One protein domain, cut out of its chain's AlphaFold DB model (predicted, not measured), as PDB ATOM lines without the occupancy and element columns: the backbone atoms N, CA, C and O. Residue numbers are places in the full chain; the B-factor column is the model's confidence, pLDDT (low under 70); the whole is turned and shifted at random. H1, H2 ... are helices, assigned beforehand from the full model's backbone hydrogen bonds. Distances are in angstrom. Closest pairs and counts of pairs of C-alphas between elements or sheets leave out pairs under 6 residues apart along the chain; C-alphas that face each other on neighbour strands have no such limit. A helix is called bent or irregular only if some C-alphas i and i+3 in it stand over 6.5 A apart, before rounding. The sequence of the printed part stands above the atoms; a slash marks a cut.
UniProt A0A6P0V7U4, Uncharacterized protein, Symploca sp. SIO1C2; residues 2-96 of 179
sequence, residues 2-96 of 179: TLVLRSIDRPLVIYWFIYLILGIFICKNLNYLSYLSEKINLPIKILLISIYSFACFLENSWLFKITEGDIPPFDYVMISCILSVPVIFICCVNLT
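AT A GLANCE: This is residues 2 to 96 of the 179 residues of an uncharacterized protein of Symploca sp. SIO1C2 (UniProt A0A6P0V7U4). H2, H3 and H4 make a U, with H2 and H4 as its long sides and H3 across one end, and H5 folds back into the middle, side by side with both. The short H1 sticks out past the open end with residues 2 to 8. The printed part has 95 residues with five named helices, H1 to H5 in chain order, and no named strand: all helix. It is loose, with a radius of gyration of the C-alphas of 16.3 A, and only just elongated, spanning 50 by 29 by 16 A.

HOW THE PARTS SIT: H1, residues 4 to 7, and H2, residues 10 to 28, meet only through their tight link. H2 and H3, residues 30 to 39, are close but not clearly touching, about perpendicular at 78 degrees, with Ile 26 and Leu 33 the closest C-alphas at 7.6 A. H4, residues 42 to 66, is apart from H2 and H3. H5, residues 78 to 92, is the hub, touching three helices. It touches H4 in a hairpin, a shallow tilt of 13 degrees, opposite ways; the closest C-alphas, Lys 45 and Cys 91, are 5.3 A apart. H2 touches H5 with residues 15 to 22 alone, a shallow tilt of 26 degrees, the same way; the closest C-alphas, Leu 22 and Val 85, are 7.5 A apart. H5 touches H3 with residues 89 to 92 alone, only just about perpendicular at 71 degrees; the closest C-alphas, Ser 37 and Ile 90, are 5.0 A apart. The helix packing is only just mostly aligned, 2 of 3 touching pairs being at a shallow tilt. In H2, H3 and H4 every O i to N i+4 pair is within hydrogen-bond range, in H5 9 of 11; H1 is too short for such a pair.

IN THESE COORDINATES: H1 begins at C-alpha 4 (-46.319, -17.663, -46.648) and measures 5.3 A from first to last C-alpha. H2 measures 27.7 A, H3 14.4 A, and H4 36.3 A from C-alpha 42 (-16.895, -33.059, -11.925). H5, 21.5 A, ends at C-alpha 92 (-25.033, -34.924, -17.938); it is neither bent nor irregular, but only just: C-alphas 82 and 85 are 6.1 A apart.

THE WHOLE: The C-alphas of Thr 2 and Asn 41, the two farthest apart, are 52.7 A apart. The printed part has no cut. The link from H4 to H5, 11 residues, is long. The mean pLDDT of the printed part is 70.5, with residues 2 to 16, 19, 69 to 81, and 95 to 96 under 70.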
ATOM      1  N   THR A   2     -45.030 -14.897 -51.925       32.62
ATOM      2  CA  THR A   2     -44.447 -13.806 -51.105       32.62
ATOM      3  C   THR A   2     -45.345 -13.362 -49.933       32.62
ATOM      4  O   THR A   2     -45.493 -12.176 -49.671       32.62
ATOM      5  N   LEU A   3     -45.952 -14.306 -49.209       31.62
ATOM      6  CA  LEU A   3     -46.611 -14.023 -47.916       31.62
ATOM      7  C   LEU A   3     -46.434 -15.189 -46.936       31.62
ATOM      8  O   LEU A   3     -46.011 -14.977 -45.807       31.62
ATOM      9  N   VAL A   4     -46.567 -16.428 -47.426       36.56
ATOM     10  CA  VAL A   4     -46.319 -17.663 -46.648       36.56
ATOM     11  C   VAL A   4     -44.893 -17.726 -46.074       36.56
ATOM     12  O   VAL A   4     -44.662 -18.216 -44.979       36.56
ATOM     13  N   LEU A   5     -43.918 -17.173 -46.795       31.42
ATOM     14  CA  LEU A   5     -42.505 -17.167 -46.403       31.42
ATOM     15  C   LEU A   5     -42.128 -16.078 -45.378       31.42
ATOM     16  O   LEU A   5     -40.975 -16.067 -44.946       31.42
ATOM     17  N   ARG A   6     -43.057 -15.165 -45.041       35.69
ATOM     18  CA  ARG A   6     -42.949 -14.194 -43.933       35.69
ATOM     19  C   ARG A   6     -43.686 -14.666 -42.673       35.69
ATOM     20  O   ARG A   6     -43.345 -14.202 -41.600       35.69
ATOM     21  N   SER A   7     -44.677 -15.549 -42.811       42.09
ATOM     22  CA  SER A   7     -45.461 -16.100 -41.694       42.09
ATOM     23  C   SER A   7     -44.906 -17.407 -41.130       42.09
ATOM     24  O   SER A   7     -45.396 -17.899 -40.122       42.09
ATOM     25  N   ILE A   8     -43.928 -18.013 -41.803       41.38
ATOM     26  CA  ILE A   8     -43.096 -19.041 -41.188       41.38
ATOM     27  C   ILE A   8     -41.977 -18.268 -40.505       41.38
ATOM     28  O   ILE A   8     -41.142 -17.697 -41.211       41.38
ATOM     29  N   ASP A   9     -41.968 -18.247 -39.175       49.47
ATOM     30  CA  ASP A   9     -40.813 -17.888 -38.348       49.47
ATOM     31  C   ASP A   9     -39.638 -18.800 -38.748       49.47
ATOM     32  O   ASP A   9     -39.380 -19.856 -38.173       49.47
ATOM     33  N   ARG A  10     -38.971 -18.450 -39.853       41.72
ATOM     34  CA  ARG A  10     -37.871 -19.189 -40.483       41.72
ATOM     35  C   ARG A  10     -36.766 -19.627 -39.514       41.72
ATOM     36  O   ARG A  10     -36.243 -20.720 -39.748       41.72
ATOM     37  N   PRO A  11     -36.399 -18.859 -38.466       52.19
ATOM     38  CA  PRO A  11     -35.497 -19.345 -37.425       52.19
ATOM     39  C   PRO A  11     -35.928 -20.699 -36.848       52.19
ATOM     40  O   PRO A  11     -35.112 -21.621 -36.841       52.19
ATOM     41  N   LEU A  12     -37.202 -20.886 -36.468       51.53
ATOM     42  CA  LEU A  12     -37.686 -22.120 -35.830       51.53
ATOM     43  C   LEU A  12     -37.406 -23.372 -36.672       51.53
ATOM     44  O   LEU A  12     -36.951 -24.382 -36.144       51.53
ATOM     45  N   VAL A  13     -37.616 -23.313 -37.989       55.06
ATOM     46  CA  VAL A  13     -37.406 -24.474 -38.873       55.06
ATOM     47  C   VAL A  13     -35.925 -24.859 -38.940       55.06
ATOM     48  O   VAL A  13     -35.589 -26.040 -38.848       55.06
ATOM     49  N   ILE A  14     -35.031 -23.874 -39.051       60.09
ATOM     50  CA  ILE A  14     -33.580 -24.104 -39.094       60.09
ATOM     51  C   ILE A  14     -33.094 -24.676 -37.756       60.09
ATOM     52  O   ILE A  14     -32.339 -25.650 -37.756       60.09
ATOM     53  N   TYR A  15     -33.583 -24.148 -36.627       61.91
ATOM     54  CA  TYR A  15     -33.298 -24.697 -35.298       61.91
ATOM     55  C   TYR A  15     -33.700 -26.166 -35.202       61.91
ATOM     56  O   TYR A  15     -32.884 -26.998 -34.810       61.91
ATOM     57  N   TRP A  16     -34.924 -26.505 -35.608       64.19
ATOM     58  CA  TRP A  16     -35.414 -27.880 -35.569       64.19
ATOM     59  C   TRP A  16     -34.535 -28.836 -36.375       64.19
ATOM     60  O   TRP A  16     -34.175 -29.890 -35.859       64.19
ATOM     61  N   PHE A  17     -34.120 -28.470 -37.592       70.88
ATOM     62  CA  PHE A  17     -33.222 -29.315 -38.387       70.88
ATOM     63  C   PHE A  17     -31.852 -29.502 -37.732       70.88
ATOM     64  O   PHE A  17     -31.341 -30.622 -37.706       70.88
ATOM     65  N   ILE A  18     -31.271 -28.441 -37.167       70.88
ATOM     66  CA  ILE A  18     -29.977 -28.532 -36.482       70.88
ATOM     67  C   ILE A  18     -30.087 -29.416 -35.232       70.88
ATOM     68  O   ILE A  18     -29.251 -30.299 -35.045       70.88
ATOM     69  N   TYR A  19     -31.141 -29.258 -34.426       68.38
ATOM     70  CA  TYR A  19     -31.404 -30.121 -33.270       68.38
ATOM     71  C   TYR A  19     -31.648 -31.577 -33.669       68.38
ATOM     72  O   TYR A  19     -31.177 -32.478 -32.982       68.38
ATOM     73  N   LEU A  20     -32.332 -31.826 -34.785       72.19
ATOM     74  CA  LEU A  20     -32.595 -33.176 -35.281       72.19
ATOM     75  C   LEU A  20     -31.291 -33.845 -35.748       72.19
ATOM     76  O   LEU A  20     -31.024 -34.989 -35.386       72.19
ATOM     77  N   ILE A  21     -30.428 -33.118 -36.465       77.75
ATOM     78  CA  ILE A  21     -29.097 -33.599 -36.873       77.75
ATOM     79  C   ILE A  21     -28.211 -33.863 -35.651       77.75
ATOM     80  O   ILE A  21     -27.599 -34.929 -35.565       77.75
ATOM     81  N   LEU A  22     -28.164 -32.934 -34.689       76.81
ATOM     82  CA  LEU A  22     -27.440 -33.105 -33.425       76.81
ATOM     83  C   LEU A  22     -27.973 -34.300 -32.632       76.81
ATOM     84  O   LEU A  22     -27.185 -35.099 -32.136       76.81
ATOM     85  N   GLY A  23     -29.292 -34.466 -32.563       71.81
ATOM     86  CA  GLY A  23     -29.945 -35.599 -31.915       71.81
ATOM     87  C   GLY A  23     -29.556 -36.926 -32.562       71.81
ATOM     88  O   GLY A  23     -29.102 -37.834 -31.869       71.81
ATOM     89  N   ILE A  24     -29.628 -37.024 -33.895       79.06
ATOM     90  CA  ILE A  24     -29.178 -38.210 -34.641       79.06
ATOM     91  C   ILE A  24     -27.692 -38.484 -34.380       79.06
ATOM     92  O   ILE A  24     -27.311 -39.634 -34.146       79.06
ATOM     93  N   PHE A  25     -26.846 -37.452 -34.418       83.19
ATOM     94  CA  PHE A  25     -25.415 -37.582 -34.156       83.19
ATOM     95  C   PHE A  25     -25.148 -38.117 -32.746       83.19
ATOM     96  O   PHE A  25     -24.360 -39.049 -32.584       83.19
ATOM     97  N   ILE A  26     -25.832 -37.579 -31.740       80.56
ATOM     98  CA  ILE A  26     -25.702 -38.001 -30.346       80.56
ATOM     99  C   ILE A  26     -26.181 -39.437 -30.170       80.56
ATOM    100  O   ILE A  26     -25.461 -40.232 -29.577       80.56
ATOM    101  N   CYS A  27     -27.331 -39.805 -30.738       78.56
ATOM    102  CA  CYS A  27     -27.826 -41.180 -30.684       78.56
ATOM    103  C   CYS A  27     -26.832 -42.173 -31.296       78.56
ATOM    104  O   CYS A  27     -26.590 -43.230 -30.721       78.56
ATOM    105  N   LYS A  28     -26.213 -41.831 -32.434       83.81
ATOM    106  CA  LYS A  28     -25.213 -42.692 -33.085       83.81
ATOM    107  C   LYS A  28     -23.906 -42.806 -32.296       83.81
ATOM    108  O   LYS A  28     -23.240 -43.830 -32.391       83.81
ATOM    109  N   ASN A  29     -23.542 -41.781 -31.527       84.69
ATOM    110  CA  ASN A  29     -22.260 -41.694 -30.820       84.69
ATOM    111  C   ASN A  29     -22.403 -41.741 -29.291       84.69
ATOM    112  O   ASN A  29     -21.479 -41.362 -28.572       84.69
ATOM    113  N   LEU A  30     -23.541 -42.212 -28.775       78.81
ATOM    114  CA  LEU A  30     -23.879 -42.136 -27.352       78.81
ATOM    115  C   LEU A  30     -22.840 -42.834 -26.461       78.81
ATOM    116  O   LEU A  30     -22.419 -42.276 -25.449       78.81
ATOM    117  N   ASN A  31     -22.358 -44.008 -26.874       79.25
ATOM    118  CA  ASN A  31     -21.327 -44.756 -26.144       79.25
ATOM    119  C   ASN A  31     -20.002 -43.981 -26.064       79.25
ATOM    120  O   ASN A  31     -19.355 -43.949 -25.020       79.25
ATOM    121  N   TYR A  32     -19.616 -43.318 -27.157       83.12
ATOM    122  CA  TYR A  32     -18.409 -42.496 -27.201       83.12
ATOM    123  C   TYR A  32     -18.541 -41.252 -26.312       83.12
ATOM    124  O   TYR A  32     -17.627 -40.932 -25.554       83.12
ATOM    125  N   LEU A  33     -19.695 -40.581 -26.355       82.06
ATOM    126  CA  LEU A  33     -19.988 -39.428 -25.500       82.06
ATOM    127  C   LEU A  33     -20.018 -39.806 -24.015       82.06
ATOM    128  O   LEU A  33     -19.506 -39.052 -23.190       82.06
ATOM    129  N   SER A  34     -20.553 -40.982 -23.687       79.94
ATOM    130  CA  SER A  34     -20.569 -41.515 -22.320       79.94
ATOM    131  C   SER A  34     -19.148 -41.785 -21.825       79.94
ATOM    132  O   SER A  34     -18.750 -41.274 -20.784       79.94
ATOM    133  N   TYR A  35     -18.312 -42.455 -22.622       84.19
ATOM    134  CA  TYR A  35     -16.898 -42.656 -22.292       84.19
ATOM    135  C   TYR A  35     -16.142 -41.336 -22.062       84.19
ATOM    136  O   TYR A  35     -15.341 -41.202 -21.133       84.19
ATOM    137  N   LEU A  36     -16.405 -40.332 -22.902       84.12
ATOM    138  CA  LEU A  36     -15.771 -39.021 -22.799       84.12
ATOM    139  C   LEU A  36     -16.254 -38.257 -21.556       84.12
ATOM    140  O   LEU A  36     -15.443 -37.660 -20.854       84.12
ATOM    141  N   SER A  37     -17.546 -38.335 -21.236       84.00
ATOM    142  CA  SER A  37     -18.130 -37.768 -20.015       84.00
ATOM    143  C   SER A  37     -17.555 -38.387 -18.739       84.00
ATOM    144  O   SER A  37     -17.372 -37.682 -17.749       84.00
ATOM    145  N   GLU A  38     -17.255 -39.684 -18.749       83.56
ATOM    146  CA  GLU A  38     -16.679 -40.430 -17.620       83.56
ATOM    147  C   GLU A  38     -15.256 -39.975 -17.301       83.56
ATOM    148  O   GLU A  38     -14.875 -39.865 -16.138       83.56
ATOM    149  N   LYS A  39     -14.483 -39.650 -18.338       85.88
ATOM    150  CA  LYS A  39     -13.112 -39.147 -18.201       85.88
ATOM    151  C   LYS A  39     -13.028 -37.716 -17.684       85.88
ATOM    152  O   LYS A  39     -11.963 -37.295 -17.233       85.88
ATOM    153  N   ILE A  40     -14.108 -36.947 -17.789       86.19
ATOM    154  CA  ILE A  40     -14.127 -35.550 -17.367       86.19
ATOM    155  C   ILE A  40     -14.551 -35.478 -15.901       86.19
ATOM    156  O   ILE A  40     -15.689 -35.779 -15.540       86.19
ATOM    157  N   ASN A  41     -13.642 -34.997 -15.056       83.56
ATOM    158  CA  ASN A  41     -13.914 -34.798 -13.637       83.56
ATOM    159  C   ASN A  41     -15.035 -33.769 -13.405       83.56
ATOM    160  O   ASN A  41     -15.170 -32.789 -14.143       83.56
ATOM    161  N   LEU A  42     -15.787 -33.942 -12.313       80.62
ATOM    162  CA  LEU A  42     -16.895 -33.059 -11.925       80.62
ATOM    163  C   LEU A  42     -16.535 -31.555 -11.918       80.62
ATOM    164  O   LEU A  42     -17.318 -30.777 -12.462       80.62
ATOM    165  N   PRO A  43     -15.366 -31.109 -11.405       83.00
ATOM    166  CA  PRO A  43     -15.000 -29.691 -11.437       83.00
ATOM    167  C   PRO A  43     -14.888 -29.129 -12.859       83.00
ATOM    168  O   PRO A  43     -15.267 -27.986 -13.100       83.00
ATOM    169  N   ILE A  44     -14.424 -29.937 -13.816       86.25
ATOM    170  CA  ILE A  44     -14.307 -29.536 -15.223       86.25
ATOM    171  C   ILE A  44     -15.699 -29.441 -15.856       86.25
ATOM    172  O   ILE A  44     -15.957 -28.504 -16.603       86.25
ATOM    173  N   LYS A  45     -16.626 -30.348 -15.515       82.69
ATOM    174  CA  LYS A  45     -18.034 -30.253 -15.945       82.69
ATOM    175  C   LYS A  45     -18.694 -28.972 -15.429       82.69
ATOM    176  O   LYS A  45     -19.334 -28.261 -16.198       82.69
ATOM    177  N   ILE A  46     -18.485 -28.633 -14.153       82.44
ATOM    178  CA  ILE A  46     -18.985 -27.382 -13.557       82.44
ATOM    179  C   ILE A  46     -18.372 -26.166 -14.265       82.44
ATOM    180  O   ILE A  46     -19.093 -25.223 -14.601       82.44
ATOM    181  N   LEU A  47     -17.065 -26.196 -14.539       85.56
ATOM    182  CA  LEU A  47     -16.370 -25.132 -15.260       85.56
ATOM    183  C   LEU A  47     -16.921 -24.965 -16.684       85.56
ATOM    184  O   LEU A  47     -17.210 -23.844 -17.085       85.56
ATOM    185  N   LEU A  48     -17.124 -26.061 -17.421       84.25
ATOM    186  CA  LEU A  48     -17.701 -26.052 -18.768       84.25
ATOM    187  C   LEU A  48     -19.105 -25.441 -18.780       84.25
ATOM    188  O   LEU A  48     -19.377 -24.572 -19.605       84.25
ATOM    189  N   ILE A  49     -19.970 -25.832 -17.840       83.94
ATOM    190  CA  ILE A  49     -21.317 -25.255 -17.696       83.94
ATOM    191  C   ILE A  49     -21.235 -23.761 -17.366       83.94
ATOM    192  O   ILE A  49     -21.998 -22.965 -17.915       83.94
ATOM    193  N   SER A  50     -20.302 -23.363 -16.500       82.50
ATOM    194  CA  SER A  50     -20.109 -21.963 -16.110       82.50
ATOM    195  C   SER A  50     -19.631 -21.108 -17.286       82.50
ATOM    196  O   SER A  50     -20.208 -20.056 -17.551       82.50
ATOM    197  N   ILE A  51     -18.633 -21.586 -18.037       85.88
ATOM    198  CA  ILE A  51     -18.120 -20.924 -19.246       85.88
ATOM    199  C   ILE A  51     -19.227 -20.812 -20.293       85.88
ATOM    200  O   ILE A  51     -19.430 -19.739 -20.857       85.88
ATOM    201  N   TYR A  52     -19.975 -21.891 -20.522       83.88
ATOM    202  CA  TYR A  52     -21.095 -21.899 -21.456       83.88
ATOM    203  C   TYR A  52     -22.184 -20.893 -21.054       83.88
ATOM    204  O   TYR A  52     -22.644 -20.108 -21.880       83.88
ATOM    205  N   SER A  53     -22.547 -20.851 -19.770       80.50
ATOM    206  CA  SER A  53     -23.536 -19.899 -19.248       80.50
ATOM    207  C   SER A  53     -23.064 -18.451 -19.400       80.50
ATOM    208  O   SER A  53     -23.850 -17.573 -19.758       80.50
ATOM    209  N   PHE A  54     -21.772 -18.197 -19.183       83.00
ATOM    210  CA  PHE A  54     -21.173 -16.882 -19.392       83.00
ATOM    211  C   PHE A  54     -21.151 -16.487 -20.876       83.00
ATOM    212  O   PHE A  54     -21.482 -15.353 -21.213       83.00
ATOM    213  N   ALA A  55     -20.849 -17.426 -21.776       83.44
ATOM    214  CA  ALA A  55     -20.925 -17.203 -23.218       83.44
ATOM    215  C   ALA A  55     -22.358 -16.865 -23.669       83.44
ATOM    216  O   ALA A  55     -22.545 -15.892 -24.398       83.44
ATOM    217  N   CYS A  56     -23.370 -17.577 -23.155       77.00
ATOM    218  CA  CYS A  56     -24.783 -17.261 -23.401       77.00
ATOM    219  C   CYS A  56     -25.135 -15.842 -22.945       77.00
ATOM    220  O   CYS A  56     -25.851 -15.116 -23.632       77.00
ATOM    221  N   PHE A  57     -24.645 -15.439 -21.769       79.56
ATOM    222  CA  PHE A  57     -24.871 -14.099 -21.237       79.56
ATOM    223  C   PHE A  57     -24.251 -13.017 -22.130       79.56
ATOM    224  O   PHE A  57     -24.896 -11.997 -22.388       79.56
ATOM    225  N   LEU A  58     -23.031 -13.240 -22.628       81.94
ATOM    226  CA  LEU A  58     -22.365 -12.322 -23.554       81.94
ATOM    227  C   LEU A  58     -23.090 -12.234 -24.900       81.94
ATOM    228  O   LEU A  58     -23.321 -11.123 -25.371       81.94
ATOM    229  N   GLU A  59     -23.484 -13.368 -25.489       80.38
ATOM    230  CA  GLU A  59     -24.241 -13.403 -26.749       80.38
ATOM    231  C   GLU A  59     -25.565 -12.650 -26.598       80.38
ATOM    232  O   GLU A  59     -25.867 -11.764 -27.393       80.38
ATOM    233  N   ASN A  60     -26.311 -12.908 -25.520       74.88
ATOM    234  CA  ASN A  60     -27.571 -12.219 -25.254       74.88
ATOM    235  C   ASN A  60     -27.373 -10.710 -25.023       74.88
ATOM    236  O   ASN A  60     -28.118  -9.892 -25.551       74.88
ATOM    237  N   SER A  61     -26.328 -10.317 -24.288       78.44
ATOM    238  CA  SER A  61     -26.003  -8.899 -24.067       78.44
ATOM    239  C   SER A  61     -25.608  -8.182 -25.360       78.44
ATOM    240  O   SER A  61     -25.904  -7.000 -25.531       78.44
ATOM    241  N   TRP A  62     -24.917  -8.876 -26.265       80.38
ATOM    242  CA  TRP A  62     -24.542  -8.354 -27.576       80.38
ATOM    243  C   TRP A  62     -25.762  -8.216 -28.492       80.38
ATOM    244  O   TRP A  62     -25.961  -7.153 -29.076       80.38
ATOM    245  N   LEU A  63     -26.624  -9.235 -28.534       71.69
ATOM    246  CA  LEU A  63     -27.881  -9.209 -29.284       71.69
ATOM    247  C   LEU A  63     -28.805  -8.092 -28.808       71.69
ATOM    248  O   LEU A  63     -29.287  -7.327 -29.633       71.69
ATOM    249  N   PHE A  64     -28.958  -7.923 -27.493       72.44
ATOM    250  CA  PHE A  64     -29.771  -6.856 -26.905       72.44
ATOM    251  C   PHE A  64     -29.351  -5.461 -27.372       72.44
ATOM    252  O   PHE A  64     -30.198  -4.603 -27.602       72.44
ATOM    253  N   LYS A  65     -28.042  -5.231 -27.539       77.19
ATOM    254  CA  LYS A  65     -27.521  -3.957 -28.054       77.19
ATOM    255  C   LYS A  65     -27.816  -3.754 -29.536       77.19
ATOM    256  O   LYS A  65     -27.981  -2.616 -29.953       77.19
ATOM    257  N   ILE A  66     -27.838  -4.826 -30.324       78.62
ATOM    258  CA  ILE A  66     -28.032  -4.759 -31.779       78.62
ATOM    259  C   ILE A  66     -29.510  -4.654 -32.142       78.62
ATOM    260  O   ILE A  66     -29.846  -3.991 -33.118       78.62
ATOM    261  N   THR A  67     -30.386  -5.288 -31.369       72.12
ATOM    262  CA  THR A  67     -31.831  -5.289 -31.615       72.12
ATOM    263  C   THR A  67     -32.581  -4.237 -30.796       72.12
ATOM    264  O   THR A  67     -33.804  -4.277 -30.736       72.12
ATOM    265  N   GLU A  68     -31.865  -3.324 -30.126       72.19
ATOM    266  CA  GLU A  68     -32.443  -2.269 -29.274       72.19
ATOM    267  C   GLU A  68     -33.430  -2.802 -28.214       72.19
ATOM    268  O   GLU A  68     -34.370  -2.128 -27.798       72.19
ATOM    269  N   GLY A  69     -33.206  -4.032 -27.748       63.69
ATOM    270  CA  GLY A  69     -34.060  -4.707 -26.773       63.69
ATOM    271  C   GLY A  69     -35.270  -5.448 -27.347       63.69
ATOM    272  O   GLY A  69     -35.923  -6.170 -26.592       63.69
ATOM    273  N   ASP A  70     -35.523  -5.373 -28.655       60.88
ATOM    274  CA  ASP A  70     -36.536  -6.184 -29.340       60.88
ATOM    275  C   ASP A  70     -35.924  -7.523 -29.778       60.88
ATOM    276  O   ASP A  70     -35.620  -7.761 -30.945       60.88
ATOM    277  N   ILE A  71     -35.605  -8.374 -28.797       58.59
ATOM    278  CA  ILE A  71     -35.170  -9.752 -29.055       58.59
ATOM    279  C   ILE A  71     -36.412 -10.646 -28.973       58.59
ATOM    280  O   ILE A  71     -36.903 -10.880 -27.860       58.59
ATOM    281  N   PRO A  72     -36.902 -11.207 -30.092       54.50
ATOM    282  CA  PRO A  72     -37.898 -12.258 -30.035       54.50
ATOM    283  C   PRO A  72     -37.343 -13.411 -29.193       54.50
ATOM    284  O   PRO A  72     -36.191 -13.826 -29.396       54.50
ATOM    285  N   PRO A  73     -38.119 -13.955 -28.240       49.12
ATOM    286  CA  PRO A  73     -37.711 -15.178 -27.577       49.12
ATOM    287  C   PRO A  73     -37.508 -16.227 -28.680       49.12
ATOM    288  O   PRO A  73     -38.375 -16.383 -29.528       49.12
ATOM    289  N   PHE A  74     -36.361 -16.909 -28.676       49.00
ATOM    290  CA  PHE A  74     -35.978 -17.999 -29.596       49.00
ATOM    291  C   PHE A  74     -35.283 -17.647 -30.923       49.00
ATOM    292  O   PHE A  74     -34.698 -18.554 -31.514       49.00
ATOM    293  N   ASP A  75     -35.215 -16.386 -31.363       48.34
ATOM    294  CA  ASP A  75     -34.743 -16.124 -32.737       48.34
ATOM    295  C   ASP A  75     -33.228 -15.943 -32.897       48.34
ATOM    296  O   ASP A  75     -32.698 -16.229 -33.973       48.34
ATOM    297  N   TYR A  76     -32.491 -15.567 -31.847       50.69
ATOM    298  CA  TYR A  76     -31.124 -15.058 -32.045       50.69
ATOM    299  C   TYR A  76     -29.994 -15.735 -31.268       50.69
ATOM    300  O   TYR A  76     -28.833 -15.490 -31.585       50.69
ATOM    301  N   VAL A  77     -30.271 -16.625 -30.314       56.94
ATOM    302  CA  VAL A  77     -29.212 -17.303 -29.536       56.94
ATOM    303  C   VAL A  77     -28.694 -18.532 -30.298       56.94
ATOM    304  O   VAL A  77     -28.710 -19.658 -29.809       56.94
ATOM    305  N   MET A  78     -28.304 -18.345 -31.560       60.78
ATOM    306  CA  MET A  78     -28.094 -19.452 -32.491       60.78
ATOM    307  C   MET A  78     -26.836 -20.251 -32.153       60.78
ATOM    308  O   MET A  78     -26.847 -21.482 -32.194       60.78
ATOM    309  N   ILE A  79     -25.756 -19.568 -31.770       63.59
ATOM    310  CA  ILE A  79     -24.475 -20.222 -31.502       63.59
ATOM    311  C   ILE A  79     -24.525 -20.914 -30.144       63.59
ATOM    312  O   ILE A  79     -24.166 -22.094 -30.055       63.59
ATOM    313  N   SER A  80     -25.032 -20.248 -29.100       63.53
ATOM    314  CA  SER A  80     -25.135 -20.914 -27.801       63.53
ATOM    315  C   SER A  80     -26.152 -22.053 -27.819       63.53
ATOM    316  O   SER A  80     -25.859 -23.102 -27.258       63.53
ATOM    317  N   CYS A  81     -27.276 -21.958 -28.540       64.88
ATOM    318  CA  CYS A  81     -28.212 -23.083 -28.667       64.88
ATOM    319  C   CYS A  81     -27.570 -24.332 -29.289       64.88
ATOM    320  O   CYS A  81     -27.801 -25.440 -28.801       64.88
ATOM    321  N   ILE A  82     -26.730 -24.179 -30.314       70.94
ATOM    322  CA  ILE A  82     -26.027 -25.306 -30.950       70.94
ATOM    323  C   ILE A  82     -25.004 -25.922 -29.993       70.94
ATOM    324  O   ILE A  82     -24.926 -27.144 -29.881       70.94
ATOM    325  N   LEU A  83     -24.248 -25.085 -29.277       72.25
ATOM    326  CA  LEU A  83     -23.245 -25.530 -28.306       72.25
ATOM    327  C   LEU A  83     -23.864 -26.090 -27.017       72.25
ATOM    328  O   LEU A  83     -23.226 -26.895 -26.339       72.25
ATOM    329  N   SER A  84     -25.114 -25.735 -26.713       72.75
ATOM    330  CA  SER A  84     -25.851 -26.229 -25.547       72.75
ATOM    331  C   SER A  84     -25.929 -27.750 -25.537       72.75
ATOM    332  O   SER A  84     -25.672 -28.382 -24.517       72.75
ATOM    333  N   VAL A  85     -26.217 -28.347 -26.694       70.88
ATOM    334  CA  VAL A  85     -26.480 -29.777 -26.821       70.88
ATOM    335  C   VAL A  85     -25.239 -30.606 -26.477       70.88
ATOM    336  O   VAL A  85     -25.333 -31.420 -25.559       70.88
ATOM    337  N   PRO A  86     -24.065 -30.419 -27.114       74.38
ATOM    338  CA  PRO A  86     -22.876 -31.185 -26.761       74.38
ATOM    339  C   PRO A  86     -22.385 -30.890 -25.339       74.38
ATOM    340  O   PRO A  86     -21.987 -31.825 -24.649       74.38
ATOM    341  N   VAL A  87     -22.441 -29.638 -24.862       77.81
ATOM    342  CA  VAL A  87     -21.987 -29.287 -23.502       77.81
ATOM    343  C   VAL A  87     -22.859 -29.960 -22.443       77.81
ATOM    344  O   VAL A  87     -22.331 -30.588 -21.524       77.81
ATOM    345  N   ILE A  88     -24.184 -29.884 -22.588       75.50
ATOM    346  CA  ILE A  88     -25.131 -30.504 -21.656       75.50
ATOM    347  C   ILE A  88     -25.013 -32.026 -21.721       75.50
ATOM    348  O   ILE A  88     -24.915 -32.661 -20.675       75.50
ATOM    349  N   PHE A  89     -24.936 -32.628 -22.911       76.50
ATOM    350  CA  PHE A  89     -24.768 -34.079 -23.022       76.50
ATOM    351  C   PHE A  89     -23.453 -34.558 -22.404       76.50
ATOM    352  O   PHE A  89     -23.471 -35.475 -21.590       76.50
ATOM    353  N   ILE A  90     -22.320 -33.918 -22.699       80.06
ATOM    354  CA  ILE A  90     -21.028 -34.301 -22.109       80.06
ATOM    355  C   ILE A  90     -21.054 -34.149 -20.583       80.06
ATOM    356  O   ILE A  90     -20.469 -34.968 -19.873       80.06
ATOM    357  N   CYS A  91     -21.737 -33.142 -20.043       77.25
ATOM    358  CA  CYS A  91     -21.800 -32.953 -18.595       77.25
ATOM    359  C   CYS A  91     -22.791 -33.907 -17.909       77.25
ATOM    360  O   CYS A  91     -22.525 -34.335 -16.784       77.25
ATOM    361  N   CYS A  92     -23.890 -34.270 -18.574       75.56
ATOM    362  CA  CYS A  92     -25.033 -34.924 -17.938       75.56
ATOM    363  C   CYS A  92     -25.273 -36.385 -18.342       75.56
ATOM    364  O   CYS A  92     -26.011 -37.060 -17.634       75.56
ATOM    365  N   VAL A  93     -24.664 -36.902 -19.416       77.69
ATOM    366  CA  VAL A  93     -24.962 -38.261 -19.928       77.69
ATOM    367  C   VAL A  93     -24.647 -39.380 -18.925       77.69
ATOM    368  O   VAL A  93     -25.357 -40.377 -18.893       77.69
ATOM    369  N   ASN A  94     -23.662 -39.180 -18.043       70.25
ATOM    370  CA  ASN A  94     -23.283 -40.154 -17.008       70.25
ATOM    371  C   ASN A  94     -23.833 -39.829 -15.612       70.25
ATOM    372  O   ASN A  94     -23.365 -40.387 -14.618       70.25
ATOM    373  N   LEU A  95     -24.783 -38.895 -15.507       68.50
ATOM    374  CA  LEU A  95     -25.474 -38.651 -14.244       68.50
ATOM    375  C   LEU A  95     -26.460 -39.796 -14.008       68.50
ATOM    376  O   LEU A  95     -27.525 -39.851 -14.621       68.50
ATOM    377  N   THR A  96     -26.101 -40.723 -13.125       64.19
ATOM    378  CA  THR A  96     -27.003 -41.800 -12.709       64.19
ATOM    379  C   THR A  96     -27.886 -41.332 -11.558       64.19
ATOM    380  O   THR A  96     -27.474 -40.538 -10.712       64.19
TER     381      THR A  96